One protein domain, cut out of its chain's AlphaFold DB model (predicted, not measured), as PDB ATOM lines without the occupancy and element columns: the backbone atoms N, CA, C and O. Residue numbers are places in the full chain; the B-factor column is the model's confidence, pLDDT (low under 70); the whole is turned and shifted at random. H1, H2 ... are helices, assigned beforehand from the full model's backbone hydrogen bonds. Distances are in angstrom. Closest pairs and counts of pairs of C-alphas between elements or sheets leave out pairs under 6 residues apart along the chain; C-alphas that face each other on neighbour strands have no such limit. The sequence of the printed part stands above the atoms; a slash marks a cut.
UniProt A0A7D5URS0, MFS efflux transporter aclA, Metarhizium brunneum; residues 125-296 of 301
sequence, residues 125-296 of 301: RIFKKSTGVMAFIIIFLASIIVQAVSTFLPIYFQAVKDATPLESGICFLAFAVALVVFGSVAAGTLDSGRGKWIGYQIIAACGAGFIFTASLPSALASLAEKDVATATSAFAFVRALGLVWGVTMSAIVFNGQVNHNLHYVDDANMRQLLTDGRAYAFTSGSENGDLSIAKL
ATOM      1  N   ARG A 125      -0.578 -12.420 -49.334       73.81
ATOM      2  CA  ARG A 125      -1.494 -12.482 -50.484       73.81
ATOM      3  C   ARG A 125      -2.978 -12.406 -50.104       73.81
ATOM      4  O   ARG A 125      -3.746 -11.912 -50.924       73.81
ATOM      5  N   ILE A 126      -3.372 -12.827 -48.897       75.88
ATOM      6  CA  ILE A 126      -4.777 -12.754 -48.446       75.88
ATOM      7  C   ILE A 126      -5.226 -11.311 -48.174       75.88
ATOM      8  O   ILE A 126      -6.412 -11.013 -48.270       75.88
ATOM      9  N   PHE A 127      -4.284 -10.394 -47.923       75.94
ATOM     10  CA  PHE A 127      -4.560  -8.979 -47.652       75.94
ATOM     11  C   PHE A 127      -4.520  -8.091 -48.904       75.94
ATOM     12  O   PHE A 127      -4.668  -6.878 -48.810       75.94
ATOM     13  N   LYS A 128      -4.337  -8.661 -50.104       76.06
ATOM     14  CA  LYS A 128      -4.295  -7.874 -51.351       76.06
ATOM     15  C   LYS A 128      -5.661  -7.345 -51.796       76.06
ATOM     16  O   LYS A 128      -5.715  -6.431 -52.615       76.06
ATOM     17  N   LYS A 129      -6.761  -7.946 -51.334       75.38
ATOM     18  CA  LYS A 129      -8.126  -7.562 -51.721       75.38
ATOM     19  C   LYS A 129      -8.770  -6.741 -50.608       75.38
ATOM     20  O   LYS A 129      -8.836  -7.195 -49.468       75.38
ATOM     21  N   SER A 130      -9.293  -5.567 -50.960       73.50
ATOM     22  CA  SER A 130      -9.945  -4.642 -50.022       73.50
ATOM     23  C   SER A 130     -11.128  -5.276 -49.288       73.50
ATOM     24  O   SER A 130     -11.284  -5.049 -48.095       73.50
ATOM     25  N   THR A 131     -11.913  -6.126 -49.957       74.88
ATOM     26  CA  THR A 131     -13.040  -6.855 -49.347       74.88
ATOM     27  C   THR A 131     -12.589  -7.768 -48.206       74.88
ATOM     28  O   THR A 131     -13.189  -7.752 -47.136       74.88
ATOM     29  N   GLY A 132     -11.497  -8.518 -48.402       73.50
ATOM     30  CA  GLY A 132     -10.930  -9.380 -47.364       73.50
ATOM     31  C   GLY A 132     -10.407  -8.562 -46.188       73.50
ATOM     32  O   GLY A 132     -10.770  -8.830 -45.048       73.50
ATOM     33  N   VAL A 133      -9.628  -7.509 -46.463       81.06
ATOM     34  CA  VAL A 133      -9.100  -6.601 -45.428       81.06
ATOM     35  C   VAL A 133     -10.227  -5.966 -44.612       81.06
ATOM     36  O   VAL A 133     -10.156  -5.961 -43.387       81.06
ATOM     37  N   MET A 134     -11.292  -5.491 -45.262       80.19
ATOM     38  CA  MET A 134     -12.452  -4.938 -44.560       80.19
ATOM     39  C   MET A 134     -13.139  -5.981 -43.683       80.19
ATOM     40  O   MET A 134     -13.466  -5.670 -42.544       80.19
ATOM     41  N   ALA A 135     -13.286  -7.226 -44.142       80.88
ATOM     42  CA  ALA A 135     -13.830  -8.296 -43.309       80.88
ATOM     43  C   ALA A 135     -12.957  -8.575 -42.067       80.88
ATOM     44  O   ALA A 135     -13.501  -8.785 -40.983       80.88
ATOM     45  N   PHE A 136     -11.623  -8.511 -42.188       84.81
ATOM     46  CA  PHE A 136     -10.695  -8.615 -41.050       84.81
ATOM     47  C   PHE A 136     -10.813  -7.436 -40.071       84.81
ATOM     48  O   PHE A 136     -10.817  -7.642 -38.859       84.81
ATOM     49  N   ILE A 137     -10.935  -6.205 -40.572       87.38
ATOM     50  CA  ILE A 137     -11.106  -5.013 -39.726       87.38
ATOM     51  C   ILE A 137     -12.456  -5.063 -39.001       87.38
ATOM     52  O   ILE A 137     -12.528  -4.834 -37.795       87.38
ATOM     53  N   ILE A 138     -13.524  -5.405 -39.723       85.44
ATOM     54  CA  ILE A 138     -14.879  -5.495 -39.179       85.44
ATOM     55  C   ILE A 138     -14.945  -6.561 -38.083       85.44
ATOM     56  O   ILE A 138     -15.439  -6.268 -36.995       85.44
ATOM     57  N   ILE A 139     -14.417  -7.771 -38.316       87.75
ATOM     58  CA  ILE A 139     -14.439  -8.818 -37.284       87.75
ATOM     59  C   ILE A 139     -13.596  -8.433 -36.069       87.75
ATOM     60  O   ILE A 139     -13.984  -8.743 -34.943       87.75
ATOM     61  N   PHE A 140     -12.475  -7.740 -36.274       90.12
ATOM     62  CA  PHE A 140     -11.617  -7.266 -35.194       90.12
ATOM     63  C   PHE A 140     -12.360  -6.285 -34.283       90.12
ATOM     64  O   PHE A 140     -12.498  -6.535 -33.085       90.12
ATOM     65  N   LEU A 141     -12.914  -5.216 -34.861       89.50
ATOM     66  CA  LEU A 141     -13.652  -4.189 -34.124       89.50
ATOM     67  C   LEU A 141     -14.917  -4.754 -33.470       89.50
ATOM     68  O   LEU A 141     -15.188  -4.474 -32.305       89.50
ATOM     69  N   ALA A 142     -15.666  -5.598 -34.182       87.00
ATOM     70  CA  ALA A 142     -16.847  -6.248 -33.623       87.00
ATOM     71  C   ALA A 142     -16.495  -7.168 -32.447       87.00
ATOM     72  O   ALA A 142     -17.239  -7.218 -31.469       87.00
ATOM     73  N   SER A 143     -15.349  -7.854 -32.503       88.81
ATOM     74  CA  SER A 143     -14.858  -8.686 -31.397       88.81
ATOM     75  C   SER A 143     -14.469  -7.853 -30.183       88.81
ATOM     76  O   SER A 143     -14.816  -8.252 -29.076       88.81
ATOM     77  N   ILE A 144     -13.850  -6.683 -30.376       89.00
ATOM     78  CA  ILE A 144     -13.580  -5.743 -29.276       89.00
ATOM     79  C   ILE A 144     -14.888  -5.321 -28.616       89.00
ATOM     80  O   ILE A 144     -15.027  -5.466 -27.408       89.00
ATOM     81  N   ILE A 145     -15.855  -4.829 -29.395       85.81
ATOM     82  CA  ILE A 145     -17.107  -4.277 -28.857       85.81
ATOM     83  C   ILE A 145     -17.912  -5.358 -28.136       85.81
ATOM     84  O   ILE A 145     -18.316  -5.166 -26.990       85.81
ATOM     85  N   VAL A 146     -18.130  -6.509 -28.781       82.50
ATOM     86  CA  VAL A 146     -18.905  -7.600 -28.179       82.50
ATOM     87  C   VAL A 146     -18.229  -8.116 -26.923       82.50
ATOM     88  O   VAL A 146     -18.910  -8.342 -25.923       82.50
ATOM     89  N   GLN A 147     -16.906  -8.274 -26.940       87.00
ATOM     90  CA  GLN A 147     -16.198  -8.750 -25.763       87.00
ATOM     91  C   GLN A 147     -16.166  -7.698 -24.653       87.00
ATOM     92  O   GLN A 147     -16.346  -8.055 -23.494       87.00
ATOM     93  N   ALA A 148     -16.039  -6.414 -24.992       85.19
ATOM     94  CA  ALA A 148     -16.082  -5.334 -24.021       85.19
ATOM     95  C   ALA A 148     -17.433  -5.281 -23.299       85.19
ATOM     96  O   ALA A 148     -17.468  -5.266 -22.069       85.19
ATOM     97  N   VAL A 149     -18.541  -5.340 -24.050       81.69
ATOM     98  CA  VAL A 149     -19.902  -5.420 -23.490       81.69
ATOM     99  C   VAL A 149     -20.070  -6.688 -22.659       81.69
ATOM    100  O   VAL A 149     -20.604  -6.623 -21.555       81.69
ATOM    101  N   SER A 150     -19.574  -7.828 -23.147       80.12
ATOM    102  CA  SER A 150     -19.695  -9.108 -22.438       80.12
ATOM    103  C   SER A 150     -18.929  -9.142 -21.122       80.12
ATOM    104  O   SER A 150     -19.318  -9.853 -20.203       80.12
ATOM    105  N   THR A 151     -17.860  -8.360 -21.019       80.06
ATOM    106  CA  THR A 151     -17.083  -8.203 -19.796       80.06
ATOM    107  C   THR A 151     -17.729  -7.199 -18.836       80.06
ATOM    108  O   THR A 151     -17.838  -7.477 -17.647       80.06
ATOM    109  N   PHE A 152     -18.211  -6.054 -19.328       79.88
ATOM    110  CA  PHE A 152     -18.795  -5.010 -18.479       79.88
ATOM    111  C   PHE A 152     -20.193  -5.332 -17.962       79.88
ATOM    112  O   PHE A 152     -20.536  -4.954 -16.844       79.88
ATOM    113  N   LEU A 153     -21.025  -5.973 -18.781       81.56
ATOM    114  CA  LEU A 153     -22.437  -6.142 -18.470       81.56
ATOM    115  C   LEU A 153     -22.666  -6.968 -17.190       81.56
ATOM    116  O   LEU A 153     -23.432  -6.513 -16.338       81.56
ATOM    117  N   PRO A 154     -21.989  -8.115 -16.986       79.56
ATOM    118  CA  PRO A 154     -22.113  -8.861 -15.740       79.56
ATOM    119  C   PRO A 154     -21.610  -8.078 -14.524       79.56
ATOM    120  O   PRO A 154     -22.247  -8.088 -13.475       79.56
ATOM    121  N   ILE A 155     -20.505  -7.344 -14.690       77.62
ATOM    122  CA  ILE A 155     -19.917  -6.515 -13.630       77.62
ATOM    123  C   ILE A 155     -20.878  -5.409 -13.219       77.62
ATOM    124  O   ILE A 155     -21.043  -5.154 -12.037       77.62
ATOM    125  N   TYR A 156     -21.562  -4.773 -14.166       79.38
ATOM    126  CA  TYR A 156     -22.559  -3.757 -13.852       79.38
ATOM    127  C   TYR A 156     -23.718  -4.326 -13.019       79.38
ATOM    128  O   TYR A 156     -24.140  -3.703 -12.044       79.38
ATOM    129  N   PHE A 157     -24.220  -5.514 -13.368       76.69
ATOM    130  CA  PHE A 157     -25.293  -6.145 -12.601       76.69
ATOM    131  C   PHE A 157     -24.844  -6.536 -11.192       76.69
ATOM    132  O   PHE A 157     -25.555  -6.246 -10.235       76.69
ATOM    133  N   GLN A 158     -23.652  -7.109 -11.056       71.69
ATOM    134  CA  GLN A 158     -23.132  -7.546  -9.759       71.69
ATOM    135  C   GLN A 158     -22.685  -6.365  -8.882       71.69
ATOM    136  O   GLN A 158     -22.984  -6.330  -7.696       71.69
ATOM    137  N   ALA A 159     -22.029  -5.353  -9.457       71.06
ATOM    138  CA  ALA A 159     -21.441  -4.243  -8.704       71.06
ATOM    139  C   ALA A 159     -22.408  -3.087  -8.415       71.06
ATOM    140  O   ALA A 159     -22.269  -2.431  -7.390       71.06
ATOM    141  N   VAL A 160     -23.341  -2.787  -9.330       73.44
ATOM    142  CA  VAL A 160     -24.232  -1.609  -9.229       73.44
ATOM    143  C   VAL A 160     -25.665  -2.006  -8.899       73.44
ATOM    144  O   VAL A 160     -26.380  -1.249  -8.249       73.44
ATOM    145  N   LYS A 161     -26.125  -3.165  -9.385       74.75
ATOM    146  CA  LYS A 161     -27.494  -3.647  -9.143       74.75
ATOM    147  C   LYS A 161     -27.602  -4.659  -8.008       74.75
ATOM    148  O   LYS A 161     -28.719  -5.086  -7.745       74.75
ATOM    149  N   ASP A 162     -26.482  -4.991  -7.361       74.31
ATOM    150  CA  ASP A 162     -26.396  -5.998  -6.294       74.31
ATOM    151  C   ASP A 162     -27.029  -7.343  -6.706       74.31
ATOM    152  O   ASP A 162     -27.591  -8.066  -5.889       74.31
ATOM    153  N   ALA A 163     -26.987  -7.651  -8.008       74.56
ATOM    154  CA  ALA A 163     -27.572  -8.862  -8.564       74.56
ATOM    155  C   ALA A 163     -26.644 -10.052  -8.318       74.56
ATOM    156  O   ALA A 163     -25.419  -9.928  -8.430       74.56
ATOM    157  N   THR A 164     -27.213 -11.228  -8.057       77.31
ATOM    158  CA  THR A 164     -26.389 -12.429  -7.857       77.31
ATOM    159  C   THR A 164     -25.698 -12.859  -9.162       77.31
ATOM    160  O   THR A 164     -26.132 -12.482 -10.263       77.31
ATOM    161  N   PRO A 165     -24.630 -13.682  -9.101       73.50
ATOM    162  CA  PRO A 165     -24.013 -14.247 -10.301       73.50
ATOM    163  C   PRO A 165     -25.017 -14.974 -11.213       73.50
ATOM    164  O   PRO A 165     -24.905 -14.881 -12.440       73.50
ATOM    165  N   LEU A 166     -26.025 -15.648 -10.642       75.25
ATOM    166  CA  LEU A 166     -27.102 -16.281 -11.403       75.25
ATOM    167  C   LEU A 166     -27.979 -15.252 -12.129       75.25
ATOM    168  O   LEU A 166     -28.197 -15.383 -13.334       75.25
ATOM    169  N   GLU A 167     -28.451 -14.217 -11.434       73.50
ATOM    170  CA  GLU A 167     -29.290 -13.164 -12.025       73.50
ATOM    171  C   GLU A 167     -28.557 -12.416 -13.145       73.50
ATOM    172  O   GLU A 167     -29.084 -12.237 -14.248       73.50
ATOM    173  N   SER A 168     -27.290 -12.068 -12.907       77.75
ATOM    174  CA  SER A 168     -26.396 -11.497 -13.912       77.75
ATOM    175  C   SER A 168     -26.232 -12.426 -15.124       77.75
ATOM    176  O   SER A 168     -26.229 -11.964 -16.269       77.75
ATOM    177  N   GLY A 169     -26.103 -13.737 -14.897       74.44
ATOM    178  CA  GLY A 169     -26.026 -14.753 -15.948       74.44
ATOM    179  C   GLY A 169     -27.307 -14.851 -16.785       74.44
ATOM    180  O   GLY A 169     -27.230 -14.988 -18.007       74.44
ATOM    181  N   ILE A 170     -28.480 -14.710 -16.161       78.88
ATOM    182  CA  ILE A 170     -29.786 -14.690 -16.844       78.88
ATOM    183  C   ILE A 170     -29.933 -13.426 -17.706       78.88
ATOM    184  O   ILE A 170     -30.353 -13.509 -18.863       78.88
ATOM    185  N   CYS A 171     -29.542 -12.254 -17.202       76.31
ATOM    186  CA  CYS A 171     -29.550 -11.027 -18.004       76.31
ATOM    187  C   CYS A 171     -28.557 -11.097 -19.174       76.31
ATOM    188  O   CYS A 171     -28.858 -10.633 -20.277       76.31
ATOM    189  N   PHE A 172     -27.398 -11.723 -18.966       78.69
ATOM    190  CA  PHE A 172     -26.429 -11.961 -20.030       78.69
ATOM    191  C   PHE A 172     -26.935 -12.974 -21.073       78.69
ATOM    192  O   PHE A 172     -26.707 -12.781 -22.268       78.69
ATOM    193  N   LEU A 173     -27.692 -14.003 -20.665       75.44
ATOM    194  CA  LEU A 173     -28.386 -14.895 -21.601       75.44
ATOM    195  C   LEU A 173     -29.294 -14.090 -22.535       75.44
ATOM    196  O   LEU A 173     -29.269 -14.329 -23.740       75.44
ATOM    197  N   ALA A 174     -30.099 -13.163 -22.007       73.06
ATOM    198  CA  ALA A 174     -31.017 -12.374 -22.830       73.06
ATOM    199  C   ALA A 174     -30.267 -11.601 -23.930       73.06
ATOM    200  O   ALA A 174     -30.707 -11.576 -25.079       73.06
ATOM    201  N   PHE A 175     -29.091 -11.059 -23.603       73.69
ATOM    202  CA  PHE A 175     -28.182 -10.452 -24.576       73.69
ATOM    203  C   PHE A 175     -27.649 -11.469 -25.603       73.69
ATOM    204  O   PHE A 175     -27.726 -11.230 -26.809       73.69
ATOM    205  N   ALA A 176     -27.161 -12.632 -25.156       72.31
ATOM    206  CA  ALA A 176     -26.621 -13.670 -26.037       72.31
ATOM    207  C   ALA A 176     -27.679 -14.252 -26.996       72.31
ATOM    208  O   ALA A 176     -27.413 -14.451 -28.182       72.31
ATOM    209  N   VAL A 177     -28.898 -14.487 -26.505       69.50
ATOM    210  CA  VAL A 177     -30.036 -14.949 -27.309       69.50
ATOM    211  C   VAL A 177     -30.458 -13.871 -28.299       69.50
ATOM    212  O   VAL A 177     -30.668 -14.192 -29.468       69.50
ATOM    213  N   ALA A 178     -30.514 -12.603 -27.881       68.06
ATOM    214  CA  ALA A 178     -30.811 -11.506 -28.794       68.06
ATOM    215  C   ALA A 178     -29.787 -11.426 -29.943       68.06
ATOM    216  O   ALA A 178     -30.165 -11.196 -31.091       68.06
ATOM    217  N   LEU A 179     -28.512 -11.711 -29.663       67.38
ATOM    218  CA  LEU A 179     -27.434 -11.688 -30.657       67.38
ATOM    219  C   LEU A 179     -27.607 -12.765 -31.728       67.38
ATOM    220  O   LEU A 179     -27.375 -12.515 -32.909       67.38
ATOM    221  N   VAL A 180     -28.058 -13.952 -31.326       64.19
ATOM    222  CA  VAL A 180     -28.284 -15.080 -32.240       64.19
ATOM    223  C   VAL A 180     -29.600 -14.930 -33.009       64.19
ATOM    224  O   VAL A 180     -29.632 -15.123 -34.225       64.19
ATOM    225  N   VAL A 181     -30.689 -14.589 -32.318       62.25
ATOM    226  CA  VAL A 181     -32.040 -14.552 -32.900       62.25
ATOM    227  C   VAL A 181     -32.208 -13.343 -33.812       62.25
ATOM    228  O   VAL A 181     -32.604 -13.495 -34.968       62.25
ATOM    229  N   PHE A 182     -31.847 -12.146 -33.346       59.16
ATOM    230  CA  PHE A 182     -32.057 -10.936 -34.136       59.16
ATOM    231  C   PHE A 182     -30.930 -10.641 -35.136       59.16
ATOM    232  O   PHE A 182     -31.151  -9.933 -36.115       59.16
ATOM    233  N   GLY A 183     -29.750 -11.259 -34.981       56.06
ATOM    234  CA  GLY A 183     -28.743 -11.328 -36.050       56.06
ATOM    235  C   GLY A 183     -29.229 -12.068 -37.304       56.06
ATOM    236  O   GLY A 183     -28.589 -11.991 -38.346       56.06
ATOM    237  N   SER A 184     -30.359 -12.776 -37.200       52.88
ATOM    238  CA  SER A 184     -31.003 -13.504 -38.296       52.88
ATOM    239  C   SER A 184     -32.268 -12.800 -38.813       52.88
ATOM    240  O   SER A 184     -32.701 -13.059 -39.933       52.88
ATOM    241  N   VAL A 185     -32.874 -11.919 -38.010       56.34
ATOM    242  CA  VAL A 185     -34.167 -11.271 -38.279       56.34
ATOM    243  C   VAL A 185     -34.179  -9.903 -37.594       56.34
ATOM    244  O   VAL A 185     -34.306  -9.840 -36.375       56.34
ATOM    245  N   ALA A 186     -34.080  -8.792 -38.328       45.38
ATOM    246  CA  ALA A 186     -34.298  -7.480 -37.711       45.38
ATOM    247  C   ALA A 186     -34.902  -6.444 -38.669       45.38
ATOM    248  O   ALA A 186     -34.195  -5.755 -39.399       45.38
ATOM    249  N   ALA A 187     -36.222  -6.286 -38.572       33.50
ATOM    250  CA  ALA A 187     -36.911  -5.012 -38.748       33.50
ATOM    251  C   ALA A 187     -38.073  -4.951 -37.739       33.50
ATOM    252  O   ALA A 187     -38.878  -5.878 -37.699       33.50
ATOM    253  N   GLY A 188     -38.162  -3.881 -36.937       42.56
ATOM    254  CA  GLY A 188     -39.377  -3.568 -36.167       42.56
ATOM    255  C   GLY A 188     -39.194  -2.986 -34.759       42.56
ATOM    256  O   GLY A 188     -39.193  -3.733 -33.793       42.56
ATOM    257  N   THR A 189     -39.109  -1.648 -34.703       50.34
ATOM    258  CA  THR A 189     -39.602  -0.668 -33.691       50.34
ATOM    259  C   THR A 189     -39.346  -0.839 -32.180       50.34
ATOM    260  O   THR A 189     -39.678  -1.853 -31.579       50.34
ATOM    261  N   LEU A 190     -38.880   0.251 -31.541       49.09
ATOM    262  CA  LEU A 190     -38.681   0.394 -30.090       49.09
ATOM    263  C   LEU A 190     -39.480   1.570 -29.523       49.09
ATOM    264  O   LEU A 190     -39.383   2.677 -30.051       49.09
ATOM    265  N   ASP A 191     -40.159   1.341 -28.395       43.62
ATOM    266  CA  ASP A 191     -40.746   2.397 -27.570       43.62
ATOM    267  C   ASP A 191     -40.512   2.179 -26.050       43.62
ATOM    268  O   ASP A 191     -40.003   1.154 -25.601       43.62
ATOM    269  N   SER A 192     -40.792   3.238 -25.297       43.03
ATOM    270  CA  SER A 192     -40.222   3.760 -24.038       43.03
ATOM    271  C   SER A 192     -40.108   2.892 -22.750       43.03
ATOM    272  O   SER A 192     -40.979   2.101 -22.427       43.03
ATOM    273  N   GLY A 193     -39.056   3.172 -21.939       58.91
ATOM    274  CA  GLY A 193     -38.883   2.830 -20.499       58.91
ATOM    275  C   GLY A 193     -38.497   1.377 -20.146       58.91
ATOM    276  O   GLY A 193     -39.297   0.479 -20.349       58.91
ATOM    277  N   ARG A 194     -37.281   1.121 -19.604       50.97
ATOM    278  CA  ARG A 194     -36.575  -0.202 -19.487       50.97
ATOM    279  C   ARG A 194     -36.428  -0.970 -20.818       50.97
ATOM    280  O   ARG A 194     -35.332  -1.433 -21.127       50.97
ATOM    281  N   GLY A 195     -37.454  -0.967 -21.665       55.00
ATOM    282  CA  GLY A 195     -37.449  -1.406 -23.057       55.00
ATOM    283  C   GLY A 195     -36.467  -0.650 -23.953       55.00
ATOM    284  O   GLY A 195     -35.959  -1.243 -24.889       55.00
ATOM    285  N   LYS A 196     -36.084   0.601 -23.639       54.41
ATOM    286  CA  LYS A 196     -35.002   1.302 -24.367       54.41
ATOM    287  C   LYS A 196     -33.638   0.636 -24.177       54.41
ATOM    288  O   LYS A 196     -32.901   0.498 -25.142       54.41
ATOM    289  N   TRP A 197     -33.309   0.195 -22.960       56.69
ATOM    290  CA  TRP A 197     -32.045  -0.502 -22.702       56.69
ATOM    291  C   TRP A 197     -32.047  -1.883 -23.355       56.69
ATOM    292  O   TRP A 197     -31.126  -2.203 -24.098       56.69
ATOM    293  N   ILE A 198     -33.131  -2.644 -23.173       59.84
ATOM    294  CA  ILE A 198     -33.327  -3.932 -23.853       59.84
ATOM    295  C   ILE A 198     -33.293  -3.738 -25.377       59.84
ATOM    296  O   ILE A 198     -32.674  -4.515 -26.088       59.84
ATOM    297  N   GLY A 199     -33.870  -2.650 -25.880       60.31
ATOM    298  CA  GLY A 199     -33.873  -2.279 -27.286       60.31
ATOM    299  C   GLY A 199     -32.501  -1.916 -27.844       60.31
ATOM    300  O   GLY A 199     -32.152  -2.371 -28.928       60.31
ATOM    301  N   TYR A 200     -31.688  -1.158 -27.101       62.47
ATOM    302  CA  TYR A 200     -30.291  -0.909 -27.468       62.47
ATOM    303  C   TYR A 200     -29.481  -2.203 -27.487       62.47
ATOM    304  O   TYR A 200     -28.696  -2.405 -28.411       62.47
ATOM    305  N   GLN A 201     -29.708  -3.095 -26.517       63.09
ATOM    306  CA  GLN A 201     -29.087  -4.417 -26.507       63.09
ATOM    307  C   GLN A 201     -29.528  -5.237 -27.720       63.09
ATOM    308  O   GLN A 201     -28.677  -5.832 -28.362       63.09
ATOM    309  N   ILE A 202     -30.811  -5.203 -28.099       64.50
ATOM    310  CA  ILE A 202     -31.314  -5.875 -29.302       64.50
ATOM    311  C   ILE A 202     -30.626  -5.321 -30.549       64.50
ATOM    312  O   ILE A 202     -30.014  -6.097 -31.265       64.50
ATOM    313  N   ILE A 203     -30.630  -4.004 -30.788       64.56
ATOM    314  CA  ILE A 203     -29.997  -3.404 -31.981       64.56
ATOM    315  C   ILE A 203     -28.498  -3.732 -32.048       64.56
ATOM    316  O   ILE A 203     -27.998  -4.124 -33.106       64.56
ATOM    317  N   ALA A 204     -27.784  -3.600 -30.926       65.06
ATOM    318  CA  ALA A 204     -26.364  -3.932 -30.845       65.06
ATOM    319  C   ALA A 204     -26.117  -5.423 -31.125       65.06
ATOM    320  O   ALA A 204     -25.189  -5.780 -31.853       65.06
ATOM    321  N   ALA A 205     -26.981  -6.287 -30.598       66.31
ATOM    322  CA  ALA A 205     -26.911  -7.723 -30.769       66.31
ATOM    323  C   ALA A 205     -27.282  -8.157 -32.204       66.31
ATOM    324  O   ALA A 205     -26.599  -9.018 -32.753       66.31
ATOM    325  N   CYS A 206     -28.250  -7.509 -32.869       65.94
ATOM    326  CA  CYS A 206     -28.525  -7.697 -34.299       65.94
ATOM    327  C   CYS A 206     -27.281  -7.381 -35.128       65.94
ATOM    328  O   CYS A 206     -26.828  -8.206 -35.919       65.94
ATOM    329  N   GLY A 207     -26.722  -6.180 -34.934       65.81
ATOM    330  CA  GLY A 207     -25.560  -5.710 -35.682       65.81
ATOM    331  C   GLY A 207     -24.370  -6.646 -35.504       65.81
ATOM    332  O   GLY A 207     -23.772  -7.084 -36.485       65.81
ATOM    333  N   ALA A 208     -24.083  -7.035 -34.260       68.25
ATOM    334  CA  ALA A 208     -23.055  -8.020 -33.963       68.25
ATOM    335  C   ALA A 208     -23.351  -9.382 -34.617       68.25
ATOM    336  O   ALA A 208     -22.477  -9.939 -35.277       68.25
ATOM    337  N   GLY A 209     -24.570  -9.909 -34.493       68.38
ATOM    338  CA  GLY A 209     -24.963 -11.202 -35.055       68.38
ATOM    339  C   GLY A 209     -24.799 -11.275 -36.576       68.38
ATOM    340  O   GLY A 209     -24.209 -12.234 -37.085       68.38
ATOM    341  N   PHE A 210     -25.210 -10.229 -37.301       69.44
ATOM    342  CA  PHE A 210     -24.980 -10.110 -38.745       69.44
ATOM    343  C   PHE A 210     -23.493 -10.042 -39.082       69.44
ATOM    344  O   PHE A 210     -23.021 -10.748 -39.972       69.44
ATOM    345  N   ILE A 211     -22.727  -9.233 -38.345       76.31
ATOM    346  CA  ILE A 211     -21.288  -9.110 -38.570       76.31
ATOM    347  C   ILE A 211     -20.601 -10.469 -38.384       76.31
ATOM    348  O   ILE A 211     -19.864 -10.906 -39.267       76.31
ATOM    349  N   PHE A 212     -20.854 -11.180 -37.286       72.25
ATOM    350  CA  PHE A 212     -20.171 -12.443 -36.997       72.25
ATOM    351  C   PHE A 212     -20.515 -13.564 -37.983       72.25
ATOM    352  O   PHE A 212     -19.652 -14.396 -38.270       72.25
ATOM    353  N   THR A 213     -21.741 -13.587 -38.507       70.31
ATOM    354  CA  THR A 213     -22.198 -14.616 -39.454       70.31
ATOM    355  C   THR A 213     -21.795 -14.313 -40.898       70.31
ATOM    356  O   THR A 213     -21.396 -15.229 -41.615       70.31
ATOM    357  N   ALA A 214     -21.816 -13.044 -41.320       75.75
ATOM    358  CA  ALA A 214     -21.493 -12.649 -42.691       75.75
ATOM    359  C   ALA A 214     -19.987 -12.449 -42.946       75.75
ATOM    360  O   ALA A 214     -19.528 -12.619 -44.078       75.75
ATOM    361  N   SER A 215     -19.194 -12.122 -41.916       79.19
ATOM    362  CA  SER A 215     -17.786 -11.724 -42.101       79.19
ATOM    363  C   SER A 215     -16.885 -12.854 -42.599       79.19
ATOM    364  O   SER A 215     -16.065 -12.624 -43.485       79.19
ATOM    365  N   LEU A 216     -17.027 -14.074 -42.068       80.75
ATOM    366  CA  LEU A 216     -16.176 -15.193 -42.488       80.75
ATOM    367  C   LEU A 216     -16.468 -15.614 -43.942       80.75
ATOM    368  O   LEU A 216     -15.524 -15.647 -44.731       80.75
ATOM    369  N   PRO A 217     -17.728 -15.860 -44.363       78.81
ATOM    370  CA  PRO A 217     -18.033 -16.123 -45.770       78.81
ATOM    371  C   PRO A 217     -17.585 -14.988 -46.696       78.81
ATOM    372  O   PRO A 217     -17.030 -15.258 -47.757       78.81
ATOM    373  N   SER A 218     -17.755 -13.726 -46.282       77.81
ATOM    374  CA  SER A 218     -17.316 -12.558 -47.055       77.81
ATOM    375  C   SER A 218     -15.796 -12.526 -47.262       77.81
ATOM    376  O   SER A 218     -15.330 -12.318 -48.384       77.81
ATOM    377  N   ALA A 219     -15.014 -12.812 -46.214       79.50
ATOM    378  CA  ALA A 219     -13.556 -12.899 -46.303       79.50
ATOM    379  C   ALA A 219     -13.098 -14.032 -47.237       79.50
ATOM    380  O   ALA A 219     -12.115 -13.884 -47.965       79.50
ATOM    381  N   LEU A 220     -13.822 -15.155 -47.236       82.06
ATOM    382  CA  LEU A 220     -13.488 -16.344 -48.020       82.06
ATOM    383  C   LEU A 220     -13.974 -16.281 -49.476       82.06
ATOM    384  O   LEU A 220     -13.367 -16.914 -50.334       82.06
ATOM    385  N   ALA A 221     -15.011 -15.493 -49.782       79.75
ATOM    386  CA  ALA A 221     -15.667 -15.463 -51.094       79.75
ATOM    387  C   ALA A 221     -14.737 -15.101 -52.267       79.75
ATOM    388  O   ALA A 221     -14.996 -15.483 -53.404       79.75
ATOM    389  N   SER A 222     -13.660 -14.360 -52.002       72.44
ATOM    390  CA  SER A 222     -12.708 -13.913 -53.030       72.44
ATOM    391  C   SER A 222     -11.417 -14.742 -53.094       72.44
ATOM    392  O   SER A 222     -10.501 -14.393 -53.844       72.44
ATOM    393  N   LEU A 223     -11.324 -15.827 -52.314       81.88
ATOM    394  CA  LEU A 223     -10.115 -16.636 -52.163       81.88
ATOM    395  C   LEU A 223     -10.224 -17.979 -52.892       81.88
ATOM    396  O   LEU A 223     -11.279 -18.601 -52.957       81.88
ATOM    397  N   ALA A 224      -9.095 -18.453 -53.417       81.44
ATOM    398  CA  ALA A 224      -8.995 -19.798 -53.978       81.44
ATOM    399  C   ALA A 224      -9.034 -20.858 -52.860       81.44
ATOM    400  O   ALA A 224      -8.522 -20.610 -51.769       81.44
ATOM    401  N   GLU A 225      -9.536 -22.068 -53.148       77.62
ATOM    402  CA  GLU A 225      -9.673 -23.169 -52.166       77.62
ATOM    403  C   GLU A 225      -8.394 -23.438 -51.352       77.62
ATOM    404  O   GLU A 225      -8.456 -23.702 -50.153       77.62
ATOM    405  N   LYS A 226      -7.221 -23.307 -51.983       76.06
ATOM    406  CA  LYS A 226      -5.911 -23.503 -51.337       76.06
ATOM    407  C   LYS A 226      -5.601 -22.502 -50.215       76.06
ATOM    408  O   LYS A 226      -4.784 -22.807 -49.358       76.06
ATOM    409  N   ASP A 227      -6.210 -21.318 -50.241       80.12
ATOM    410  CA  ASP A 227      -5.969 -20.236 -49.282       80.12
ATOM    411  C   ASP A 227      -7.094 -20.147 -48.228       80.12
ATOM    412  O   ASP A 227      -6.947 -19.430 -47.240       80.12
ATOM    413  N   VAL A 228      -8.192 -20.905 -48.383       81.50
ATOM    414  CA  VAL A 228      -9.358 -20.882 -47.477       81.50
ATOM    415  C   VAL A 228      -8.990 -21.303 -46.056       81.50
ATOM    416  O   VAL A 228      -9.369 -20.627 -45.101       81.50
ATOM    417  N   ALA A 229      -8.232 -22.391 -45.895       79.81
ATOM    418  CA  ALA A 229      -7.827 -22.877 -44.575       79.81
ATOM    419  C   ALA A 229      -6.964 -21.842 -43.837       79.81
ATOM    420  O   ALA A 229      -7.222 -21.511 -42.679       79.81
ATOM    421  N   THR A 230      -5.984 -21.267 -44.535       81.56
ATOM    422  CA  THR A 230      -5.076 -20.272 -43.964       81.56
ATOM    423  C   THR A 230      -5.795 -18.955 -43.670       81.56
ATOM    424  O   THR A 230      -5.631 -18.397 -42.588       81.56
ATOM    425  N   ALA A 231      -6.670 -18.486 -44.561       82.62
ATOM    426  CA  ALA A 231      -7.481 -17.296 -44.318       82.62
ATOM    427  C   ALA A 231      -8.471 -17.482 -43.161       82.62
ATOM    428  O   ALA A 231      -8.653 -16.565 -42.366       82.62
ATOM    429  N   THR A 232      -9.042 -18.679 -43.005       84.75
ATOM    430  CA  THR A 232      -9.887 -19.019 -41.851       84.75
ATOM    431  C   THR A 232      -9.081 -18.971 -40.555       84.75
ATOM    432  O   THR A 232      -9.551 -18.413 -39.566       84.75
ATOM    433  N   SER A 233      -7.851 -19.496 -40.554       83.56
ATOM    434  CA  SER A 233      -6.974 -19.429 -39.379       83.56
ATOM    435  C   SER A 233      -6.568 -17.993 -39.037       83.56
ATOM    436  O   SER A 233      -6.660 -17.597 -37.878       83.56
ATOM    437  N   ALA A 234      -6.239 -17.175 -40.042       85.38
ATOM    438  CA  ALA A 234      -5.962 -15.755 -39.863       85.38
ATOM    439  C   ALA A 234      -7.195 -15.010 -39.331       85.38
ATOM    440  O   ALA A 234      -7.080 -14.142 -38.473       85.38
ATOM    441  N   PHE A 235      -8.390 -15.362 -39.808       85.62
ATOM    442  CA  PHE A 235      -9.638 -14.736 -39.377       85.62
ATOM    443  C   PHE A 235      -9.949 -15.081 -37.924       85.62
ATOM    444  O   PHE A 235     -10.254 -14.194 -37.128       85.62
ATOM    445  N   ALA A 236      -9.822 -16.357 -37.558       85.88
ATOM    446  CA  ALA A 236      -9.966 -16.812 -36.181       85.88
ATOM    447  C   ALA A 236      -8.937 -16.144 -35.260       85.88
ATOM    448  O   ALA A 236      -9.280 -15.741 -34.150       85.88
ATOM    449  N   PHE A 237      -7.707 -15.971 -35.742       86.75
ATOM    450  CA  PHE A 237      -6.652 -15.276 -35.026       86.75
ATOM    451  C   PHE A 237      -6.979 -13.790 -34.791       86.75
ATOM    452  O   PHE A 237      -6.982 -13.342 -33.647       86.75
ATOM    453  N   VAL A 238      -7.317 -13.036 -35.842       87.62
ATOM    454  CA  VAL A 238      -7.687 -11.610 -35.742       87.62
ATOM    455  C   VAL A 238      -8.906 -11.425 -34.840       87.62
ATOM    456  O   VAL A 238      -8.934 -10.522 -34.005       87.62
ATOM    457  N   ARG A 239      -9.890 -12.322 -34.949       87.56
ATOM    458  CA  ARG A 239     -11.037 -12.369 -34.041       87.56
ATOM    459  C   ARG A 239     -10.587 -12.553 -32.591       87.56
ATOM    460  O   ARG A 239     -10.982 -11.765 -31.741       87.56
ATOM    461  N   ALA A 240      -9.763 -13.563 -32.307       88.00
ATOM    462  CA  ALA A 240      -9.263 -13.832 -30.959       88.00
ATOM    463  C   ALA A 240      -8.487 -12.637 -30.389       88.00
ATOM    464  O   ALA A 240      -8.681 -12.282 -29.229       88.00
ATOM    465  N   LEU A 241      -7.685 -11.965 -31.217       88.62
ATOM    466  CA  LEU A 241      -6.980 -10.743 -30.842       88.62
ATOM    467  C   LEU A 241      -7.972  -9.636 -30.454       88.62
ATOM    468  O   LEU A 241      -7.822  -9.030 -29.399       88.62
ATOM    469  N   GLY A 242      -9.035  -9.432 -31.237       88.38
ATOM    470  CA  GLY A 242     -10.098  -8.483 -30.895       88.38
ATOM    471  C   GLY A 242     -10.798  -8.809 -29.570       88.38
ATOM    472  O   GLY A 242     -11.067  -7.900 -28.790       88.38
ATOM    473  N   LEU A 243     -11.023 -10.093 -29.264       88.75
ATOM    474  CA  LEU A 243     -11.567 -10.504 -27.962       88.75
ATOM    475  C   LEU A 243     -10.611 -10.122 -26.817       88.75
ATOM    476  O   LEU A 243     -11.032  -9.495 -25.849       88.75
ATOM    477  N   VAL A 244      -9.316 -10.431 -26.935       87.38
ATOM    478  CA  VAL A 244      -8.324 -10.089 -25.896       87.38
ATOM    479  C   VAL A 244      -8.287  -8.582 -25.636       87.38
ATOM    480  O   VAL A 244      -8.298  -8.152 -24.480       87.38
ATOM    481  N   TRP A 245      -8.306  -7.770 -26.696       87.44
ATOM    482  CA  TRP A 245      -8.365  -6.314 -26.573       87.44
ATOM    483  C   TRP A 245      -9.661  -5.831 -25.928       87.44
ATOM    484  O   TRP A 245      -9.607  -4.962 -25.064       87.44
ATOM    485  N   GLY A 246     -10.805  -6.421 -26.282       87.12
ATOM    486  CA  GLY A 246     -12.086  -6.100 -25.656       87.12
ATOM    487  C   GLY A 246     -12.080  -6.330 -24.144       87.12
ATOM    488  O   GLY A 246     -12.478  -5.440 -23.402       87.12
ATOM    489  N   VAL A 247     -11.557  -7.467 -23.668       84.12
ATOM    490  CA  VAL A 247     -11.428  -7.725 -22.218       84.12
ATOM    491  C   VAL A 247     -10.468  -6.731 -21.563       84.12
ATOM    492  O   VAL A 247     -10.787  -6.141 -20.531       84.12
ATOM    493  N   THR A 248      -9.293  -6.535 -22.166       83.56
ATOM    494  CA  THR A 248      -8.209  -5.737 -21.574       83.56
ATOM    495  C   THR A 248      -8.586  -4.259 -21.483       83.56
ATOM    496  O   THR A 248      -8.442  -3.654 -20.424       83.56
ATOM    497  N   MET A 249      -9.136  -3.677 -22.555       84.69
ATOM    498  CA  MET A 249      -9.602  -2.286 -22.552       84.69
ATOM    499  C   MET A 249     -10.724  -2.073 -21.538       84.69
ATOM    500  O   MET A 249     -10.709  -1.069 -20.831       84.69
ATOM    501  N   SER A 250     -11.661  -3.020 -21.426       84.06
ATOM    502  CA  SER A 250     -12.721  -2.936 -20.425       84.06
ATOM    503  C   SER A 250     -12.177  -2.912 -19.004       84.06
ATOM    504  O   SER A 250     -12.561  -2.048 -18.219       84.06
ATOM    505  N   ALA A 251     -11.248  -3.812 -18.682       78.81
ATOM    506  CA  ALA A 251     -10.622  -3.853 -17.366       78.81
ATOM    507  C   ALA A 251      -9.846  -2.558 -17.060       78.81
ATOM    508  O   ALA A 251     -10.023  -1.987 -15.986       78.81
ATOM    509  N   ILE A 252      -9.046  -2.055 -18.010       79.69
ATOM    510  CA  ILE A 252      -8.279  -0.807 -17.849       79.69
ATOM    511  C   ILE A 252      -9.214   0.385 -17.617       79.69
ATOM    512  O   ILE A 252      -8.998   1.154 -16.683       79.69
ATOM    513  N   VAL A 253     -10.258   0.538 -18.439       83.00
ATOM    514  CA  VAL A 253     -11.208   1.655 -18.321       83.00
ATOM    515  C   VAL A 253     -11.979   1.577 -17.006       83.00
ATOM    516  O   VAL A 253     -12.098   2.589 -16.318       83.00
ATOM    517  N   PHE A 254     -12.461   0.389 -16.625       80.56
ATOM    518  CA  PHE A 254     -13.162   0.187 -15.356       80.56
ATOM    519  C   PHE A 254     -12.285   0.587 -14.167       80.56
ATOM    520  O   PHE A 254     -12.664   1.436 -13.365       80.56
ATOM    521  N   ASN A 255     -11.087   0.011 -14.090       78.31
ATOM    522  CA  ASN A 255     -10.155   0.245 -12.995       78.31
ATOM    523  C   ASN A 255      -9.667   1.698 -12.953       78.31
ATOM    524  O   ASN A 255      -9.597   2.287 -11.877       78.31
ATOM    525  N   GLY A 256      -9.389   2.305 -14.111       78.81
ATOM    526  CA  GLY A 256      -9.026   3.718 -14.207       78.81
ATOM    527  C   GLY A 256     -10.135   4.638 -13.697       78.81
ATOM    528  O   GLY A 256      -9.865   5.566 -12.937       78.81
ATOM    529  N   GLN A 257     -11.391   4.343 -14.045       81.94
ATOM    530  CA  GLN A 257     -12.536   5.126 -13.589       81.94
ATOM    531  C   GLN A 257     -12.808   4.938 -12.091       81.94
ATOM    532  O   GLN A 257     -13.116   5.914 -11.406       81.94
ATOM    533  N   VAL A 258     -12.675   3.721 -11.558       78.62
ATOM    534  CA  VAL A 258     -12.810   3.476 -10.113       78.62
ATOM    535  C   VAL A 258     -11.713   4.213  -9.342       78.62
ATOM    536  O   VAL A 258     -12.028   4.955  -8.418       78.62
ATOM    537  N   ASN A 259     -10.453   4.119  -9.781       78.38
ATOM    538  CA  ASN A 259      -9.334   4.844  -9.172       78.38
ATOM    539  C   ASN A 259      -9.518   6.368  -9.209       78.38
ATOM    540  O   ASN A 259      -9.196   7.047  -8.238       78.38
ATOM    541  N   HIS A 260     -10.066   6.920 -10.296       81.25
ATOM    542  CA  HIS A 260     -10.358   8.352 -10.375       81.25
ATOM    543  C   HIS A 260     -11.425   8.785  -9.357       81.25
ATOM    544  O   HIS A 260     -11.279   9.816  -8.704       81.25
ATOM    545  N   ASN A 261     -12.476   7.980  -9.181       82.44
ATOM    546  CA  ASN A 261     -13.608   8.286  -8.296       82.44
ATOM    547  C   ASN A 261     -13.429   7.783  -6.858       82.44
ATOM    548  O   ASN A 261     -14.324   7.935  -6.032       82.44
ATOM    549  N   LEU A 262     -12.271   7.213  -6.532       79.12
ATOM    550  CA  LEU A 262     -11.993   6.616  -5.226       79.12
ATOM    551  C   LEU A 262     -12.056   7.629  -4.066       79.12
ATOM    552  O   LEU A 262     -12.217   7.248  -2.908       79.12
ATOM    553  N   HIS A 263     -11.938   8.921  -4.383       78.50
ATOM    554  CA  HIS A 263     -12.052  10.025  -3.433       78.50
ATOM    555  C   HIS A 263     -13.469  10.198  -2.860       78.50
ATOM    556  O   HIS A 263     -13.597  10.782  -1.790       78.50
ATOM    557  N   TYR A 264     -14.507   9.668  -3.520       77.12
ATOM    558  CA  TYR A 264     -15.884   9.662  -3.006       77.12
ATOM    559  C   TYR A 264     -16.152   8.560  -1.972       77.12
ATOM    560  O   TYR A 264     -17.189   8.569  -1.318       77.12
ATOM    561  N   VAL A 265     -15.259   7.575  -1.839       75.31
ATOM    562  CA  VAL A 265     -15.436   6.462  -0.898       75.31
ATOM    563  C   VAL A 265     -14.828   6.866   0.433       75.31
ATOM    564  O   VAL A 265     -13.606   6.884   0.529       75.31
ATOM    565  N   ASP A 266     -15.639   7.178   1.445       73.56
ATOM    566  CA  ASP A 266     -15.155   7.617   2.766       73.56
ATOM    567  C   ASP A 266     -14.453   6.502   3.560       73.56
ATOM    568  O   ASP A 266     -13.462   6.756   4.252       73.56
ATOM    569  N   ASP A 267     -14.922   5.258   3.421       77.25
ATOM    570  CA  ASP A 267     -14.384   4.092   4.126       77.25
ATOM    571  C   ASP A 267     -12.989   3.706   3.602       77.25
ATOM    572  O   ASP A 267     -12.807   3.301   2.451       77.25
ATOM    573  N   ALA A 268     -11.988   3.803   4.481       75.75
ATOM    574  CA  ALA A 268     -10.593   3.504   4.177       75.75
ATOM    575  C   ALA A 268     -10.350   2.030   3.801       75.75
ATOM    576  O   ALA A 268      -9.485   1.762   2.963       75.75
ATOM    577  N   ASN A 269     -11.111   1.088   4.367       73.50
ATOM    578  CA  ASN A 269     -10.977  -0.339   4.059       73.50
ATOM    579  C   ASN A 269     -11.517  -0.639   2.658       73.50
ATOM    580  O   ASN A 269     -10.850  -1.295   1.856       73.50
ATOM    581  N   MET A 270     -12.685  -0.085   2.324       70.19
ATOM    582  CA  MET A 270     -13.250  -0.167   0.973       70.19
ATOM    583  C   MET A 270     -12.363   0.527  -0.056       70.19
ATOM    584  O   MET A 270     -12.159   0.005  -1.151       70.19
ATOM    585  N   ARG A 271     -11.770   1.669   0.305       73.94
ATOM    586  CA  ARG A 271     -10.805   2.362  -0.545       73.94
ATOM    587  C   ARG A 271      -9.627   1.441  -0.874       73.94
ATOM    588  O   ARG A 271      -9.338   1.246  -2.050       73.94
ATOM    589  N   GLN A 272      -9.013   0.788   0.116       72.81
ATOM    590  CA  GLN A 272      -7.909  -0.159  -0.115       72.81
ATOM    591  C   GLN A 272      -8.299  -1.372  -0.974       72.81
ATOM    592  O   GLN A 272      -7.497  -1.814  -1.795       72.81
ATOM    593  N   LEU A 273      -9.520  -1.893  -0.821       70.81
ATOM    594  CA  LEU A 273     -10.023  -3.021  -1.617       70.81
ATOM    595  C   LEU A 273     -10.253  -2.660  -3.094       70.81
ATOM    596  O   LEU A 273     -10.137  -3.522  -3.964       70.81
ATOM    597  N   LEU A 274     -10.549  -1.391  -3.386       72.88
ATOM    598  CA  LEU A 274     -10.854  -0.904  -4.736       72.88
ATOM    599  C   LEU A 274      -9.665  -0.229  -5.442       72.88
ATOM    600  O   LEU A 274      -9.707  -0.071  -6.662       72.88
ATOM    601  N   THR A 275      -8.616   0.149  -4.705       72.81
ATOM    602  CA  THR A 275      -7.433   0.841  -5.254       72.81
ATOM    603  C   THR A 275      -6.637  -0.068  -6.204       72.81
ATOM    604  O   THR A 275      -6.677  -1.299  -6.109       72.81
ATOM    605  N   ASP A 276      -5.881   0.545  -7.119       67.00
ATOM    606  CA  ASP A 276      -4.851  -0.105  -7.941       67.00
ATOM    607  C   ASP A 276      -5.373  -1.276  -8.790       67.00
ATOM    608  O   ASP A 276      -4.716  -2.295  -8.980       67.00
ATOM    609  N   GLY A 277      -6.594  -1.156  -9.308       64.94
ATOM    610  CA  GLY A 277      -7.141  -2.107 -10.276       64.94
ATOM    611  C   GLY A 277      -7.662  -3.426  -9.699       64.94
ATOM    612  O   GLY A 277      -7.985  -4.347 -10.453       64.94
ATOM    613  N   ARG A 278      -7.801  -3.507  -8.370       68.44
ATOM    614  CA  ARG A 278      -8.465  -4.625  -7.678       68.44
ATOM    615  C   ARG A 278      -9.987  -4.557  -7.739       68.44
ATOM    616  O   ARG A 278     -10.638  -5.580  -7.559       68.44
ATOM    617  N   ALA A 279     -10.550  -3.395  -8.076       69.94
ATOM    618  CA  ALA A 279     -11.990  -3.201  -8.207       69.94
ATOM    619  C   ALA A 279     -12.641  -4.229  -9.144       69.94
ATOM    620  O   ALA A 279     -13.683  -4.798  -8.821       69.94
ATOM    621  N   TYR A 280     -12.007  -4.521 -10.285       67.88
ATOM    622  CA  TYR A 280     -12.507  -5.537 -11.211       67.88
ATOM    623  C   TYR A 280     -12.597  -6.925 -10.544       67.88
ATOM    624  O   TYR A 280     -13.637  -7.575 -10.610       67.88
ATOM    625  N   ALA A 281     -11.543  -7.363  -9.846       64.56
ATOM    626  CA  ALA A 281     -11.515  -8.659  -9.160       64.56
ATOM    627  C   ALA A 281     -12.523  -8.726  -7.997       64.56
ATOM    628  O   ALA A 281     -13.216  -9.731  -7.831       64.56
ATOM    629  N   PHE A 282     -12.649  -7.626  -7.252       65.69
ATOM    630  CA  PHE A 282     -13.578  -7.471  -6.137       65.69
ATOM    631  C   PHE A 282     -15.040  -7.623  -6.585       65.69
ATOM    632  O   PHE A 282     -15.780  -8.433  -6.034       65.69
ATOM    633  N   THR A 283     -15.437  -6.935  -7.662       63.59
ATOM    634  CA  THR A 283     -16.805  -7.027  -8.218       63.59
ATOM    635  C   THR A 283     -17.152  -8.380  -8.827       63.59
ATOM    636  O   THR A 283     -18.323  -8.737  -8.886       63.59
ATOM    637  N   SER A 284     -16.150  -9.140  -9.271       56.97
ATOM    638  CA  SER A 284     -16.344 -10.474  -9.850       56.97
ATOM    639  C   SER A 284     -16.490 -11.600  -8.812       56.97
ATOM    640  O   SER A 284     -16.545 -12.769  -9.192       56.97
ATOM    641  N   GLY A 285     -16.563 -11.267  -7.514       52.66
ATOM    642  CA  GLY A 285     -16.908 -12.205  -6.438       52.66
ATOM    643  C   GLY A 285     -15.738 -12.976  -5.817       52.66
ATOM    644  O   GLY A 285     -15.956 -14.038  -5.239       52.66
ATOM    645  N   SER A 286     -14.497 -12.485  -5.925       45.47
ATOM    646  CA  SER A 286     -13.329 -13.222  -5.410       45.47
ATOM    647  C   SER A 286     -13.058 -13.043  -3.907       45.47
ATOM    648  O   SER A 286     -12.396 -13.902  -3.332       45.47
ATOM    649  N   GLU A 287     -13.523 -11.973  -3.253       43.53
ATOM    650  CA  GLU A 287     -13.190 -11.704  -1.844       43.53
ATOM    651  C   GLU A 287     -14.374 -11.073  -1.083       43.53
ATOM    652  O   GLU A 287     -14.720  -9.920  -1.306       43.53
ATOM    653  N   ASN A 288     -14.938 -11.843  -0.142       42.62
ATOM    654  CA  ASN A 288     -15.850 -11.454   0.950       42.62
ATOM    655  C   ASN A 288     -17.283 -11.005   0.589       42.62
ATOM    656  O   ASN A 288     -17.541  -9.867   0.215       42.62
ATOM    657  N   GLY A 289     -18.251 -11.891   0.859       43.78
ATOM    658  CA  GLY A 289     -19.689 -11.709   0.601       43.78
ATOM    659  C   GLY A 289     -20.429 -10.631   1.414       43.78
ATOM    660  O   GLY A 289     -21.634 -10.492   1.236       43.78
ATOM    661  N   ASP A 290     -19.749  -9.854   2.262       43.56
ATOM    662  CA  ASP A 290     -20.380  -8.777   3.047       43.56
ATOM    663  C   ASP A 290     -20.126  -7.364   2.496       43.56
ATOM    664  O   ASP A 290     -20.888  -6.440   2.804       43.56
ATOM    665  N   LEU A 291     -19.123  -7.183   1.630       51.66
ATOM    666  CA  LEU A 291     -18.713  -5.882   1.099       51.66
ATOM    667  C   LEU A 291     -19.062  -5.801  -0.398       51.66
ATOM    668  O   LEU A 291     -18.332  -6.299  -1.245       51.66
ATOM    669  N   SER A 292     -20.197  -5.183  -0.732       54.34
ATOM    670  CA  SER A 292     -20.623  -4.935  -2.121       54.34
ATOM    671  C   SER A 292     -20.469  -3.451  -2.448       54.34
ATOM    672  O   SER A 292     -20.835  -2.600  -1.636       54.34
ATOM    673  N   ILE A 293     -19.963  -3.126  -3.647       55.38
ATOM    674  CA  ILE A 293     -19.879  -1.737  -4.143       55.38
ATOM    675  C   ILE A 293     -21.267  -1.075  -4.150       55.38
ATOM    676  O   ILE A 293     -21.368   0.127  -3.919       55.38
ATOM    677  N   ALA A 294     -22.341  -1.855  -4.318       52.66
ATOM    678  CA  ALA A 294     -23.718  -1.368  -4.295       52.66
ATOM    679  C   ALA A 294     -24.169  -0.834  -2.921       52.66
ATOM    680  O   ALA A 294     -25.155  -0.105  -2.846       52.66
ATOM    681  N   LYS A 295     -23.461  -1.183  -1.837       53.31
ATOM    682  CA  LYS A 295     -23.748  -0.713  -0.472       53.31
ATOM    683  C   LYS A 295     -22.992   0.569  -0.104       53.31
ATOM    684  O   LYS A 295     -23.164   1.065   1.008       53.31
ATOM    685  N   LEU A 296     -22.145   1.094  -0.995       55.53
ATOM    686  CA  LEU A 296     -21.484   2.378  -0.774       55.53
ATOM    687  C   LEU A 296     -22.523   3.511  -0.806       55.53
ATOM    688  O   LEU A 296     -23.448   3.455  -1.619       55.53
TER     689      LEU A 296
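What this domain is: This is residues 125 to 296 of the 301 residues of the protein "MFS efflux transporter aclA" of Metarhizium brunneum (UniProt A0A7D5URS0). What shape is this? H2, H4 and H5 form a long up-and-down bundle, each running against the one before; H3 folds back on H2 and H4, and H6 and H7 pack on one end of H5. What makes it? The printed part has 172 residues with seven named helices, H1 to H7 in order, and no named strand: all helix. It is loose, with a radius of gyration of the C-alphas of 19.7 A, and spans 63 by 38 by 24 A.

How they stand to each other: What comes first? H1, residues 125 to 128, is near H2, residues 130 to 160, which forms a hairpin with H3, residues 165 to 182. What else touches H2? H4, residues 195 to 220, touches it with residues 208 to 220 alone, the closest C-alphas being 132 and 219, 4.5 A. H5, residues 225 to 264, touches it with residues 235 to 250 alone, the closest C-alphas being 144 and 246, 3.9 A. What follows? H6, residues 268 to 277, forms a hairpin with H5, and H7 is residues 279 to 283. Every O i to N i+4 pair is within hydrogen-bond range in H3 and H7, with 25 of 27 in H2, 20 of 22 in H4, 32 of 36 in H5 and 4 of 6 in H6.

Where its parts are: Where are the ends? C-alpha 125 begins H1 at (-1.494, -12.482, -50.484); C-alpha 283 ends H7 at (-16.805, -7.027, -8.218). Which are longest? H5 measures 59.4 A, H2 43.3 A.

The domain as a whole: How large is it? The farthest C-alphas, Ala 224 and Asp 266, are 63.3 A apart; the H3 to H4 link is long. Where is confidence low? Residues 177 to 210 and 276 to 296 have pLDDT under 70.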